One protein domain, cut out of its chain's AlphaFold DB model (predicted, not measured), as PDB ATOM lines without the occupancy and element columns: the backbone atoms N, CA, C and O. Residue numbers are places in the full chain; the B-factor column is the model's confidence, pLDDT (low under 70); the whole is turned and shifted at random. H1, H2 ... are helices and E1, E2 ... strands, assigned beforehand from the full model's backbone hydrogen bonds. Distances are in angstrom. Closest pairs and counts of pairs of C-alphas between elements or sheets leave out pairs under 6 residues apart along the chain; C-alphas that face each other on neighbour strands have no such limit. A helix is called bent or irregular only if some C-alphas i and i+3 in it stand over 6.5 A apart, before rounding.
ATOM      1  N   SER A 151      53.502 -42.063  38.871       90.81
ATOM      2  CA  SER A 151      52.900 -43.329  39.303       90.81
ATOM      3  C   SER A 151      51.482 -43.150  39.854       90.81
ATOM      4  O   SER A 151      50.609 -43.956  39.539       90.81
ATOM      5  N   SER A 152      51.213 -42.069  40.597       91.00
ATOM      6  CA  SER A 152      49.861 -41.751  41.079       91.00
ATOM      7  C   SER A 152      48.900 -41.417  39.931       91.00
ATOM      8  O   SER A 152      47.758 -41.876  39.927       91.00
ATOM      9  N   LEU A 153      49.372 -40.683  38.914       92.50
ATOM     10  CA  LEU A 153      48.582 -40.339  37.731       92.50
ATOM     11  C   LEU A 153      48.258 -41.583  36.894       92.50
ATOM     12  O   LEU A 153      47.108 -41.782  36.503       92.50
ATOM     13  N   LEU A 154      49.253 -42.449  36.674       95.94
ATOM     14  CA  LEU A 154      49.058 -43.735  36.011       95.94
ATOM     15  C   LEU A 154      48.066 -44.600  36.789       95.94
ATOM     16  O   LEU A 154      47.114 -45.096  36.193       95.94
ATOM     17  N   GLY A 155      48.233 -44.744  38.106       95.25
ATOM     18  CA  GLY A 155      47.321 -45.525  38.949       95.25
ATOM     19  C   GLY A 155      45.874 -45.027  38.893       95.25
ATOM     20  O   GLY A 155      44.947 -45.832  38.905       95.25
ATOM     21  N   LYS A 156      45.674 -43.712  38.754       94.69
ATOM     22  CA  LYS A 156      44.344 -43.102  38.635       94.69
ATOM     23  C   LYS A 156      43.636 -43.435  37.319       94.69
ATOM     24  O   LYS A 156      42.425 -43.630  37.327       94.69
ATOM     25  N   TYR A 157      44.354 -43.432  36.197       96.94
ATOM     26  CA  TYR A 157      43.728 -43.478  34.867       96.94
ATOM     27  C   TYR A 157      43.951 -44.777  34.099       96.94
ATOM     28  O   TYR A 157      43.279 -45.010  33.098       96.94
ATOM     29  N   THR A 158      44.885 -45.623  34.520       97.50
ATOM     30  CA  THR A 158      45.315 -46.796  33.748       97.50
ATOM     31  C   THR A 158      45.352 -48.052  34.607       97.50
ATOM     32  O   THR A 158      45.407 -47.973  35.832       97.50
ATOM     33  N   ALA A 159      45.328 -49.212  33.962       96.44
ATOM     34  CA  ALA A 159      45.524 -50.511  34.589       96.44
ATOM     35  C   ALA A 159      46.501 -51.345  33.753       96.44
ATOM     36  O   ALA A 159      46.638 -51.127  32.547       96.44
ATOM     37  N   VAL A 160      47.179 -52.297  34.397       96.00
ATOM     38  CA  VAL A 160      48.054 -53.262  33.722       96.00
ATOM     39  C   VAL A 160      47.310 -54.585  33.596       96.00
ATOM     40  O   VAL A 160      46.863 -55.144  34.594       96.00
ATOM     41  N   SER A 161      47.182 -55.088  32.369       90.75
ATOM     42  CA  SER A 161      46.596 -56.397  32.076       90.75
ATOM     43  C   SER A 161      47.392 -57.079  30.967       90.75
ATOM     44  O   SER A 161      47.757 -56.446  29.976       90.75
ATOM     45  N   GLY A 162      47.726 -58.360  31.152       89.06
ATOM     46  CA  GLY A 162      48.558 -59.109  30.200       89.06
ATOM     47  C   GLY A 162      49.936 -58.478  29.954       89.06
ATOM     48  O   GLY A 162      50.423 -58.491  28.827       89.06
ATOM     49  N   GLY A 163      50.523 -57.851  30.981       90.56
ATOM     50  CA  GLY A 163      51.819 -57.166  30.889       90.56
ATOM     51  C   GLY A 163      51.799 -55.825  30.146       90.56
ATOM     52  O   GLY A 163      52.848 -55.217  29.984       90.56
ATOM     53  N   LYS A 164      50.630 -55.339  29.709       91.31
ATOM     54  CA  LYS A 164      50.489 -54.063  28.996       91.31
ATOM     55  C   LYS A 164      49.629 -53.098  29.797       91.31
ATOM     56  O   LYS A 164      48.582 -53.479  30.322       91.31
ATOM     57  N   ARG A 165      50.050 -51.836  29.871       96.19
ATOM     58  CA  ARG A 165      49.247 -50.764  30.466       96.19
ATOM     59  C   ARG A 165      48.290 -50.181  29.429       96.19
ATOM     60  O   ARG A 165      48.673 -49.958  28.283       96.19
ATOM     61  N   ARG A 166      47.043 -49.934  29.835       96.31
ATOM     62  CA  ARG A 166      46.009 -49.254  29.034       96.31
ATOM     63  C   ARG A 166      45.167 -48.344  29.912       96.31
ATOM     64  O   ARG A 166      45.151 -48.520  31.133       96.31
ATOM     65  N   PHE A 167      44.451 -47.398  29.310       97.44
ATOM     66  CA  PHE A 167      43.499 -46.599  30.071       97.44
ATOM     67  C   PHE A 167      42.359 -47.468  30.610       97.44
ATOM     68  O   PHE A 167      41.890 -48.407  29.960       97.44
ATOM     69  N   GLN A 168      41.913 -47.134  31.816       95.31
ATOM     70  CA  GLN A 168      40.687 -47.663  32.397       95.31
ATOM     71  C   GLN A 168      39.478 -47.043  31.686       95.31
ATOM     72  O   GLN A 168      39.560 -45.937  31.147       95.31
ATOM     73  N   SER A 169      38.342 -47.739  31.708       88.75
ATOM     74  CA  SER A 169      37.070 -47.143  31.288       88.75
ATOM     75  C   SER A 169      36.469 -46.406  32.476       88.75
ATOM     76  O   SER A 169      36.047 -47.038  33.440       88.75
ATOM     77  N   LEU A 170      36.480 -45.078  32.413       93.81
ATOM     78  CA  LEU A 170      35.904 -44.201  33.429       93.81
ATOM     79  C   LEU A 170      34.805 -43.362  32.782       93.81
ATOM     80  O   LEU A 170      34.925 -42.999  31.612       93.81
ATOM     81  N   ASP A 171      33.799 -42.956  33.557       92.44
ATOM     82  CA  ASP A 171      32.686 -42.119  33.071       92.44
ATOM     83  C   ASP A 171      33.160 -40.840  32.368       92.44
ATOM     84  O   ASP A 171      32.500 -40.299  31.485       92.44
ATOM     85  N   ASN A 172      34.335 -40.348  32.762       91.31
ATOM     86  CA  ASN A 172      34.917 -39.116  32.263       91.31
ATOM     87  C   ASN A 172      36.195 -39.319  31.428       91.31
ATOM     88  O   ASN A 172      36.903 -38.334  31.189       91.31
ATOM     89  N   LEU A 173      36.503 -40.557  31.026       94.94
ATOM     90  CA  LEU A 173      37.634 -40.926  30.172       94.94
ATOM     91  C   LEU A 173      37.202 -42.044  29.211       94.94
ATOM     92  O   LEU A 173      37.285 -43.234  29.523       94.94
ATOM     93  N   VAL A 174      36.708 -41.643  28.042       94.12
ATOM     94  CA  VAL A 174      35.996 -42.528  27.110       94.12
ATOM     95  C   VAL A 174      36.854 -42.913  25.909       94.12
ATOM     96  O   VAL A 174      37.823 -42.231  25.574       94.12
ATOM     97  N   ALA A 175      36.521 -44.042  25.276       95.56
ATOM     98  CA  ALA A 175      37.164 -44.465  24.032       95.56
ATOM     99  C   ALA A 175      36.965 -43.417  22.927       95.56
ATOM    100  O   ALA A 175      35.893 -42.825  22.823       95.56
ATOM    101  N   VAL A 176      37.998 -43.219  22.110       95.94
ATOM    102  CA  VAL A 176      37.887 -42.468  20.856       95.94
ATOM    103  C   VAL A 176      37.549 -43.413  19.704       95.94
ATOM    104  O   VAL A 176      37.798 -44.618  19.794       95.94
ATOM    105  N   ASP A 177      36.992 -42.880  18.620       96.69
ATOM    106  CA  ASP A 177      36.805 -43.651  17.391       96.69
ATOM    107  C   ASP A 177      38.134 -43.880  16.645       96.69
ATOM    108  O   ASP A 177      39.182 -43.301  16.956       96.69
ATOM    109  N   SER A 178      38.103 -44.769  15.647       97.31
ATOM    110  CA  SER A 178      39.287 -45.125  14.859       97.31
ATOM    111  C   SER A 178      39.850 -43.941  14.069       97.31
ATOM    112  O   SER A 178      41.066 -43.846  13.903       97.31
ATOM    113  N   ALA A 179      38.985 -43.027  13.619       97.81
ATOM    114  CA  ALA A 179      39.385 -41.825  12.901       97.81
ATOM    115  C   ALA A 179      40.205 -40.889  13.803       97.81
ATOM    116  O   ALA A 179      41.315 -40.503  13.444       97.81
ATOM    117  N   THR A 180      39.711 -40.602  15.008       96.75
ATOM    118  CA  THR A 180      40.386 -39.763  16.006       96.75
ATOM    119  C   THR A 180      41.706 -40.390  16.446       96.75
ATOM    120  O   THR A 180      42.720 -39.696  16.510       96.75
ATOM    121  N   TYR A 181      41.734 -41.706  16.695       97.56
ATOM    122  CA  TYR A 181      42.979 -42.410  17.008       97.56
ATOM    123  C   TYR A 181      44.015 -42.242  15.885       97.56
ATOM    124  O   TYR A 181      45.165 -41.891  16.151       97.56
ATOM    125  N   ALA A 182      43.609 -42.451  14.628       97.88
ATOM    126  CA  ALA A 182      44.492 -42.301  13.474       97.88
ATOM    127  C   ALA A 182      45.004 -40.858  13.325       97.88
ATOM    128  O   ALA A 182      46.187 -40.657  13.056       97.88
ATOM    129  N   SER A 183      44.154 -39.853  13.557       97.31
ATOM    130  CA  SER A 183      44.562 -38.444  13.555       97.31
ATOM    131  C   SER A 183      45.633 -38.146  14.607       97.31
ATOM    132  O   SER A 183      46.627 -37.499  14.283       97.31
ATOM    133  N   VAL A 184      45.482 -38.655  15.836       97.06
ATOM    134  CA  VAL A 184      46.495 -38.503  16.897       97.06
ATOM    135  C   VAL A 184      47.797 -39.201  16.518       97.06
ATOM    136  O   VAL A 184      48.866 -38.601  16.612       97.06
ATOM    137  N   ALA A 185      47.717 -40.445  16.039       97.00
ATOM    138  CA  ALA A 185      48.892 -41.204  15.628       97.00
ATOM    139  C   ALA A 185      49.672 -40.497  14.507       97.00
ATOM    140  O   ALA A 185      50.895 -40.384  14.581       97.00
ATOM    141  N   ASN A 186      48.968 -39.943  13.516       97.38
ATOM    142  CA  ASN A 186      49.575 -39.186  12.421       97.38
ATOM    143  C   ASN A 186      50.201 -37.861  12.895       97.38
ATOM    144  O   ASN A 186      51.235 -37.448  12.370       97.38
ATOM    145  N   ALA A 187      49.609 -37.205  13.897       96.69
ATOM    146  CA  ALA A 187      50.132 -35.965  14.472       96.69
ATOM    147  C   ALA A 187      51.363 -36.180  15.373       96.69
ATOM    148  O   ALA A 187      52.145 -35.248  15.577       96.69
ATOM    149  N   MET A 188      51.570 -37.399  15.886       96.56
ATOM    150  CA  MET A 188      52.592 -37.688  16.896       96.56
ATOM    151  C   MET A 188      54.010 -37.353  16.429       96.56
ATOM    152  O   MET A 188      54.784 -36.758  17.176       96.56
ATOM    153  N   ASN A 189      54.341 -37.650  15.171       95.00
ATOM    154  CA  ASN A 189      55.653 -37.316  14.608       95.00
ATOM    155  C   ASN A 189      55.898 -35.800  14.581       95.00
ATOM    156  O   ASN A 189      56.996 -35.346  14.906       95.00
ATOM    157  N   GLY A 190      54.870 -35.016  14.238       96.69
ATOM    158  CA  GLY A 190      54.935 -33.555  14.254       96.69
ATOM    159  C   GLY A 190      55.117 -33.003  15.668       96.69
ATOM    160  O   GLY A 190      55.953 -32.127  15.881       96.69
ATOM    161  N   TYR A 191      54.407 -33.570  16.646       95.31
ATOM    162  CA  TYR A 191      54.591 -33.231  18.058       95.31
ATOM    163  C   TYR A 191      56.013 -33.550  18.545       95.31
ATOM    164  O   TYR A 191      56.674 -32.690  19.114       95.31
ATOM    165  N   VAL A 192      56.545 -34.747  18.274       96.56
ATOM    166  CA  VAL A 192      57.921 -35.092  18.678       96.56
ATOM    167  C   VAL A 192      58.935 -34.146  18.029       96.56
ATOM    168  O   VAL A 192      59.879 -33.705  18.688       96.56
ATOM    169  N   ALA A 193      58.728 -33.788  16.760       96.50
ATOM    170  CA  ALA A 193      59.580 -32.848  16.041       96.50
ATOM    171  C   ALA A 193      59.536 -31.416  16.611       96.50
ATOM    172  O   ALA A 193      60.536 -30.706  16.493       96.50
ATOM    173  N   SER A 194      58.442 -31.002  17.263       96.12
ATOM    174  CA  SER A 194      58.334 -29.676  17.893       96.12
ATOM    175  C   SER A 194      59.055 -29.580  19.243       96.12
ATOM    176  O   SER A 194      59.436 -28.488  19.663       96.12
ATOM    177  N   ILE A 195      59.315 -30.711  19.910       94.81
ATOM    178  CA  ILE A 195      60.096 -30.747  21.155       94.81
ATOM    179  C   ILE A 195      61.550 -30.380  20.845       94.81
ATOM    180  O   ILE A 195      62.170 -30.990  19.974       94.81
ATOM    181  N   ALA A 196      62.127 -29.426  21.584       95.06
ATOM    182  CA  ALA A 196      63.541 -29.072  21.459       95.06
ATOM    183  C   ALA A 196      64.442 -30.311  21.600       95.06
ATOM    184  O   ALA A 196      64.233 -31.129  22.495       95.06
ATOM    185  N   ALA A 197      65.473 -30.433  20.758       95.25
ATOM    186  CA  ALA A 197      66.327 -31.626  20.715       95.25
ATOM    187  C   ALA A 197      66.940 -31.989  22.083       95.25
ATOM    188  O   ALA A 197      67.046 -33.165  22.409       95.25
ATOM    189  N   SER A 198      67.258 -30.992  22.915       94.38
ATOM    190  CA  SER A 198      67.781 -31.179  24.277       94.38
ATOM    191  C   SER A 198      66.782 -31.768  25.279       94.38
ATOM    192  O   SER A 198      67.185 -32.194  26.358       94.38
ATOM    193  N   LYS A 199      65.486 -31.783  24.951       91.56
ATOM    194  CA  LYS A 199      64.390 -32.296  25.793       91.56
ATOM    195  C   LYS A 199      63.688 -33.513  25.181       91.56
ATOM    196  O   LYS A 199      62.731 -34.019  25.764       91.56
ATOM    197  N   ARG A 200      64.104 -33.950  23.992       94.88
ATOM    198  CA  ARG A 200      63.451 -35.023  23.237       94.88
ATOM    199  C   ARG A 200      64.010 -36.384  23.654       94.88
ATOM    200  O   ARG A 200      65.222 -36.573  23.678       94.88
ATOM    201  N   TYR A 201      63.125 -37.334  23.947       94.69
ATOM    202  CA  TYR A 201      63.494 -38.723  24.224       94.69
ATOM    203  C   TYR A 201      63.699 -39.526  22.930       94.69
ATOM    204  O   TYR A 201      63.442 -39.042  21.824       94.69
ATOM    205  N   ALA A 202      64.169 -40.770  23.056       94.62
ATOM    206  CA  ALA A 202      64.249 -41.687  21.924       94.62
ATOM    207  C   ALA A 202      62.854 -41.923  21.308       94.62
ATOM    208  O   ALA A 202      61.866 -41.910  22.043       94.62
ATOM    209  N   PRO A 203      62.738 -42.190  19.993       94.12
ATOM    210  CA  PRO A 203      61.444 -42.417  19.347       94.12
ATOM    211  C   PRO A 203      60.570 -43.486  20.023       94.12
ATOM    212  O   PRO A 203      59.354 -43.324  20.072       94.12
ATOM    213  N   SER A 204      61.179 -44.531  20.600       95.38
ATOM    214  CA  SER A 204      60.472 -45.589  21.337       95.38
ATOM    215  C   SER A 204      59.656 -45.061  22.521       95.38
ATOM    216  O   SER A 204      58.573 -45.586  22.775       95.38
ATOM    217  N   TYR A 205      60.105 -43.978  23.169       97.12
ATOM    218  CA  TYR A 205      59.410 -43.332  24.287       97.12
ATOM    219  C   TYR A 205      57.986 -42.913  23.927       97.12
ATOM    220  O   TYR A 205      57.072 -42.991  24.745       97.12
ATOM    221  N   TYR A 206      57.804 -42.465  22.687       97.00
ATOM    222  CA  TYR A 206      56.570 -41.869  22.191       97.00
ATOM    223  C   TYR A 206      55.631 -42.891  21.538       97.00
ATOM    224  O   TYR A 206      54.647 -42.502  20.909       97.00
ATOM    225  N   THR A 207      55.914 -44.191  21.671       96.38
ATOM    226  CA  THR A 207      55.050 -45.253  21.141       96.38
ATOM    227  C   THR A 207      53.681 -45.177  21.806       96.38
ATOM    228  O   THR A 207      53.566 -45.372  23.015       96.38
ATOM    229  N   ILE A 208      52.640 -44.897  21.019       97.62
ATOM    230  CA  ILE A 208      51.265 -44.779  21.514       97.62
ATOM    231  C   ILE A 208      50.740 -46.160  21.918       97.62
ATOM    232  O   ILE A 208      50.715 -47.095  21.117       97.62
ATOM    233  N   LYS A 209      50.269 -46.262  23.162       96.44
ATOM    234  CA  LYS A 209      49.646 -47.457  23.741       96.44
ATOM    235  C   LYS A 209      48.122 -47.404  23.691       96.44
ATOM    236  O   LYS A 209      47.488 -48.436  23.461       96.44
ATOM    237  N   ASP A 210      47.538 -46.236  23.958       96.44
ATOM    238  CA  ASP A 210      46.088 -46.015  24.009       96.44
ATOM    239  C   ASP A 210      45.770 -44.509  23.912       96.44
ATOM    240  O   ASP A 210      46.604 -43.670  24.263       96.44
ATOM    241  N   VAL A 211      44.561 -44.164  23.464       97.50
ATOM    242  CA  VAL A 211      44.067 -42.781  23.363       97.50
ATOM    243  C   VAL A 211      42.638 -42.720  23.891       97.50
ATOM    244  O   VAL A 211      41.783 -43.516  23.499       97.50
ATOM    245  N   ARG A 212      42.355 -41.755  24.769       96.81
ATOM    246  CA  ARG A 212      41.014 -41.549  25.335       96.81
ATOM    247  C   ARG A 212      40.627 -40.082  25.337       96.81
ATOM    248  O   ARG A 212      41.470 -39.212  25.530       96.81
ATOM    249  N   GLN A 213      39.333 -39.808  25.195       94.25
ATOM    250  CA  GLN A 213      38.794 -38.463  25.347       94.25
ATOM    251  C   GLN A 213      38.432 -38.200  26.809       94.25
ATOM    252  O   GLN A 213      37.638 -38.923  27.417       94.25
ATOM    253  N   LYS A 214      38.993 -37.130  27.373       92.88
ATOM    254  CA  LYS A 214      38.663 -36.645  28.709       92.88
ATOM    255  C   LYS A 214      37.418 -35.763  28.640       92.88
ATOM    256  O   LYS A 214      37.439 -34.688  28.046       92.88
ATOM    257  N   LEU A 215      36.350 -36.192  29.306       89.19
ATOM    258  CA  LEU A 215      35.100 -35.437  29.413       89.19
ATOM    259  C   LEU A 215      35.045 -34.610  30.707       89.19
ATOM    260  O   LEU A 215      35.708 -34.936  31.698       89.19
ATOM    261  N   GLY A 216      34.225 -33.554  30.693       79.25
ATOM    262  CA  GLY A 216      33.828 -32.800  31.889       79.25
ATOM    263  C   GLY A 216      34.929 -31.970  32.555       79.25
ATOM    264  O   GLY A 216      34.785 -31.598  33.714       79.25
ATOM    265  N   SER A 217      36.031 -31.696  31.856       76.12
ATOM    266  CA  SER A 217      37.084 -30.803  32.353       76.12
ATOM    267  C   SER A 217      36.864 -29.373  31.846       76.12
ATOM    268  O   SER A 217      36.425 -29.189  30.712       76.12
ATOM    269  N   GLY A 218      37.231 -28.374  32.654       69.50
ATOM    270  CA  GLY A 218      37.197 -26.947  32.303       69.50
ATOM    271  C   GLY A 218      35.799 -26.312  32.292       69.50
ATOM    272  O   GLY A 218      34.790 -26.997  32.155       69.50
ATOM    273  N   THR A 219      35.738 -24.985  32.450       69.06
ATOM    274  CA  THR A 219      34.475 -24.218  32.432       69.06
ATOM    275  C   THR A 219      34.261 -23.519  31.085       69.06
ATOM    276  O   THR A 219      33.222 -23.742  30.467       69.06
ATOM    277  N   GLY A 220      35.259 -22.780  30.578       60.22
ATOM    278  CA  GLY A 220      35.234 -22.166  29.235       60.22
ATOM    279  C   GLY A 220      35.641 -23.105  28.089       60.22
ATOM    280  O   GLY A 220      35.318 -22.882  26.930       60.22
ATOM    281  N   SER A 221      36.287 -24.229  28.405       62.53
ATOM    282  CA  SER A 221      36.876 -25.161  27.428       62.53
ATOM    283  C   SER A 221      36.037 -26.419  27.170       62.53
ATOM    284  O   SER A 221      36.523 -27.366  26.556       62.53
ATOM    285  N   LEU A 222      34.767 -26.444  27.594       62.16
ATOM    286  CA  LEU A 222      33.867 -27.596  27.403       62.16
ATOM    287  C   LEU A 222      33.598 -27.935  25.925       62.16
ATOM    288  O   LEU A 222      33.152 -29.041  25.634       62.16
ATOM    289  N   GLY A 223      33.867 -27.005  25.004       66.62
ATOM    290  CA  GLY A 223      33.789 -27.232  23.557       66.62
ATOM    291  C   GLY A 223      35.094 -27.709  22.908       66.62
ATOM    292  O   GLY A 223      35.080 -28.063  21.733       66.62
ATOM    293  N   ARG A 224      36.222 -27.723  23.635       76.50
ATOM    294  CA  ARG A 224      37.519 -28.173  23.106       76.50
ATOM    295  C   ARG A 224      37.690 -29.673  23.364       76.50
ATOM    296  O   ARG A 224      37.434 -30.159  24.468       76.50
ATOM    297  N   GLN A 225      38.150 -30.416  22.356       84.81
ATOM    298  CA  GLN A 225      38.529 -31.816  22.546       84.81
ATOM    299  C   GLN A 225      39.755 -31.898  23.461       84.81
ATOM    300  O   GLN A 225      40.769 -31.252  23.217       84.81
ATOM    301  N   ARG A 226      39.658 -32.719  24.508       90.81
ATOM    302  CA  ARG A 226      40.782 -33.069  25.376       90.81
ATOM    303  C   ARG A 226      41.073 -34.545  25.227       90.81
ATOM    304  O   ARG A 226      40.217 -35.375  25.535       90.81
ATOM    305  N   LEU A 227      42.272 -34.853  24.762       94.62
ATOM    306  CA  LEU A 227      42.732 -36.213  24.535       94.62
ATOM    307  C   LEU A 227      43.846 -36.517  25.526       94.62
ATOM    308  O   LEU A 227      44.718 -35.682  25.732       94.62
ATOM    309  N   TYR A 228      43.778 -37.688  26.145       96.50
ATOM    310  CA  TYR A 228      44.880 -38.269  26.900       96.50
ATOM    311  C   TYR A 228      45.522 -39.338  26.027       96.50
ATOM    312  O   TYR A 228      44.827 -40.241  25.545       96.50
ATOM    313  N   VAL A 229      46.835 -39.241  25.834       97.88
ATOM    314  CA  VAL A 229      47.610 -40.183  25.019       97.88
ATOM    315  C   VAL A 229      48.572 -40.928  25.933       97.88
ATOM    316  O   VAL A 229      49.476 -40.333  26.513       97.88
ATOM    317  N   LEU A 230      48.374 -42.237  26.087       98.00
ATOM    318  CA  LEU A 230      49.289 -43.084  26.847       98.00
ATOM    319  C   LEU A 230      50.444 -43.503  25.939       98.00
ATOM    320  O   LEU A 230      50.198 -44.068  24.871       98.00
ATOM    321  N   VAL A 231      51.680 -43.279  26.376       97.62
ATOM    322  CA  VAL A 231      52.905 -43.662  25.659       97.62
ATOM    323  C   VAL A 231      53.846 -44.503  26.529       97.62
ATOM    324  O   VAL A 231      53.693 -44.537  27.750       97.62
ATOM    325  N   GLU A 232      54.800 -45.192  25.895       95.81
ATOM    326  CA  GLU A 232      55.705 -46.167  26.529       95.81
ATOM    327  C   GLU A 232      56.538 -45.616  27.686       95.81
ATOM    328  O   GLU A 232      56.506 -46.209  28.751       95.81
ATOM    329  N   GLY A 233      57.226 -44.485  27.531       94.88
ATOM    330  CA  GLY A 233      58.139 -43.990  28.568       94.88
ATOM    331  C   GLY A 233      59.613 -44.330  28.315       94.88
ATOM    332  O   GLY A 233      60.031 -44.581  27.189       94.88
ATOM    333  N   ALA A 234      60.460 -44.210  29.340       93.38
ATOM    334  CA  ALA A 234      61.917 -44.276  29.176       93.38
ATOM    335  C   ALA A 234      62.453 -45.709  29.023       93.38
ATOM    336  O   ALA A 234      63.580 -45.892  28.558       93.38
ATOM    337  N   SER A 235      61.661 -46.704  29.402       92.75
ATOM    338  CA  SER A 235      61.969 -48.125  29.328       92.75
ATOM    339  C   SER A 235      60.753 -48.925  28.862       92.75
ATOM    340  O   SER A 235      59.657 -48.388  28.770       92.75
ATOM    341  N   ASP A 236      60.932 -50.228  28.639       90.00
ATOM    342  CA  ASP A 236      59.830 -51.151  28.318       90.00
ATOM    343  C   ASP A 236      58.981 -51.528  29.559       90.00
ATOM    344  O   ASP A 236      58.168 -52.457  29.534       90.00
ATOM    345  N   SER A 237      59.208 -50.866  30.700       92.44
ATOM    346  CA  SER A 237      58.453 -51.086  31.928       92.44
ATOM    347  C   SER A 237      57.132 -50.331  31.894       92.44
ATOM    348  O   SER A 237      57.066 -49.143  31.634       92.44
ATOM    349  N   THR A 238      56.057 -50.979  32.340       91.81
ATOM    350  CA  THR A 238      54.774 -50.278  32.536       91.81
ATOM    351  C   THR A 238      54.796 -49.245  33.675       91.81
ATOM    352  O   THR A 238      53.774 -48.610  33.953       91.81
ATOM    353  N   GLY A 239      55.891 -49.141  34.432       92.25
ATOM    354  CA  GLY A 239      56.016 -48.242  35.580       92.25
ATOM    355  C   GLY A 239      56.349 -46.798  35.207       92.25
ATOM    356  O   GLY A 239      56.037 -45.894  35.986       92.25
ATOM    357  N   ASP A 240      56.962 -46.579  34.045       92.81
ATOM    358  CA  ASP A 240      57.432 -45.270  33.592       92.81
ATOM    359  C   ASP A 240      56.729 -44.735  32.338       92.81
ATOM    360  O   ASP A 240      57.078 -43.637  31.890       92.81
ATOM    361  N   ASP A 241      55.676 -45.424  31.878       96.38
ATOM    362  CA  ASP A 241      54.658 -44.906  30.959       96.38
ATOM    363  C   ASP A 241      54.264 -43.461  31.273       96.38
ATOM    364  O   ASP A 241      54.160 -43.036  32.429       96.38
ATOM    365  N   ALA A 242      53.968 -42.698  30.227       95.69
ATOM    366  CA  ALA A 242      53.544 -41.312  30.358       95.69
ATOM    367  C   ALA A 242      52.155 -41.105  29.757       95.69
ATOM    368  O   ALA A 242      51.802 -41.695  28.741       95.69
ATOM    369  N   ILE A 243      51.371 -40.243  30.402       96.31
ATOM    370  CA  ILE A 243      50.142 -39.695  29.832       96.31
ATOM    371  C   ILE A 243      50.495 -38.294  29.346       96.31
ATOM    372  O   ILE A 243      50.931 -37.472  30.156       96.31
ATOM    373  N   LEU A 244      50.345 -38.072  28.041       93.69
ATOM    374  CA  LEU A 244      50.409 -36.762  27.397       93.69
ATOM    375  C   LEU A 244      49.016 -36.129  27.380       93.69
ATOM    376  O   LEU A 244      48.032 -36.888  27.177       93.69
TER     377      LEU A 244
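What this domain is: This is residues 151 to 244 of the 244 residues of an uncharacterized protein of Xanthomonas translucens pv. poae (UniProt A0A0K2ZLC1). A three-stranded sheet, E3 E4 E5, makes the middle of the domain, with the long helix H2 crossing over one face and the small hairpin E1 and E2, with H1 before it, on the side away from H2. Residues 232 to 244 loop out from E5 and fold back to it, while the link from E4 to E5 makes a long loop at one end. The printed part has 94 residues, with three named helices and five named strands in the order H1 E1 E2 E3 H2 H3 E4 E5; both sheets are antiparallel, and the class is mixed, helices and strands. It is compact, with a radius of gyration of the C-alphas of 13.7 A, and rounded, spanning 35 by 31 by 25 A.

Where its parts are: In the larger sheet, E3 is residues 173 to 175, E4 residues 208 to 214, 16.6 A long, and E5 residues 227 to 231, 12.7 A long, ending at C-alpha 231 (52.905, -43.662, 25.659). H2, residues 178 to 194, is 24.7 A long and begins at C-alpha 178 (39.287, -45.125, 14.859). H3 is residues 203 to 206. H1, residues 151 to 157, is 10.2 A long and begins at C-alpha 151 (52.900, -43.329, 39.303). E1 is residues 158 to 161 and E2 residues 164 to 167.

How they stand to each other: The order is E3 - E4 - E5. Between the antiparallel neighbours E3 and E4, N 174 and O 213 are within hydrogen-bond range at 2.9 A, and in the hairpin E4 and E5, also antiparallel, N 209 and O 230 are within hydrogen-bond range at 2.8 A. H2 is on this sheet, making two layers, a helix on one face of a sheet, at a height over the sheet of 8.3 A. It runs across the strands, at 69 degrees to E4 on the local plane; the closest C-alphas of H2 and E4, those of Tyr 181 and Val 211, are 6.5 A apart. H2 has a kink of 31 degrees near residue 187 and is only just irregular: C-alphas 186 and 189 are 6.7 A apart. H3 only grazes the sheet, with residues 204 to 206. The closest C-alphas of E2 and E4, those of Arg 166 and Asp 210, are 6.0 A apart. In the hairpin E1 and E2, N 159 and O 166 are within hydrogen-bond range at 2.9 A. The closest C-alphas of H1 and E2, those of Tyr 157 and Phe 167, are 5.7 A apart; H1 and H2 are apart. Residues 230 to 231 of E5 pair antiparallel with residues 242 to 243. Every O i to N i+4 pair is within hydrogen-bond range in H1, and 11 of 13 in H2; H3 is too short for such a pair.

The domain as a whole: The two C-alphas farthest apart, those of Gly 162 and Gly 220, are 39.3 A apart. The printed part has no cut and ends at the chain's last residue, 244. The link E4 to E5 is long, with 12 residues. Residues 193 to 199, of which 193 to 194 belong to H2, stand free. The mean pLDDT of the printed part is 92.3; residues 218 to 223 are under 70.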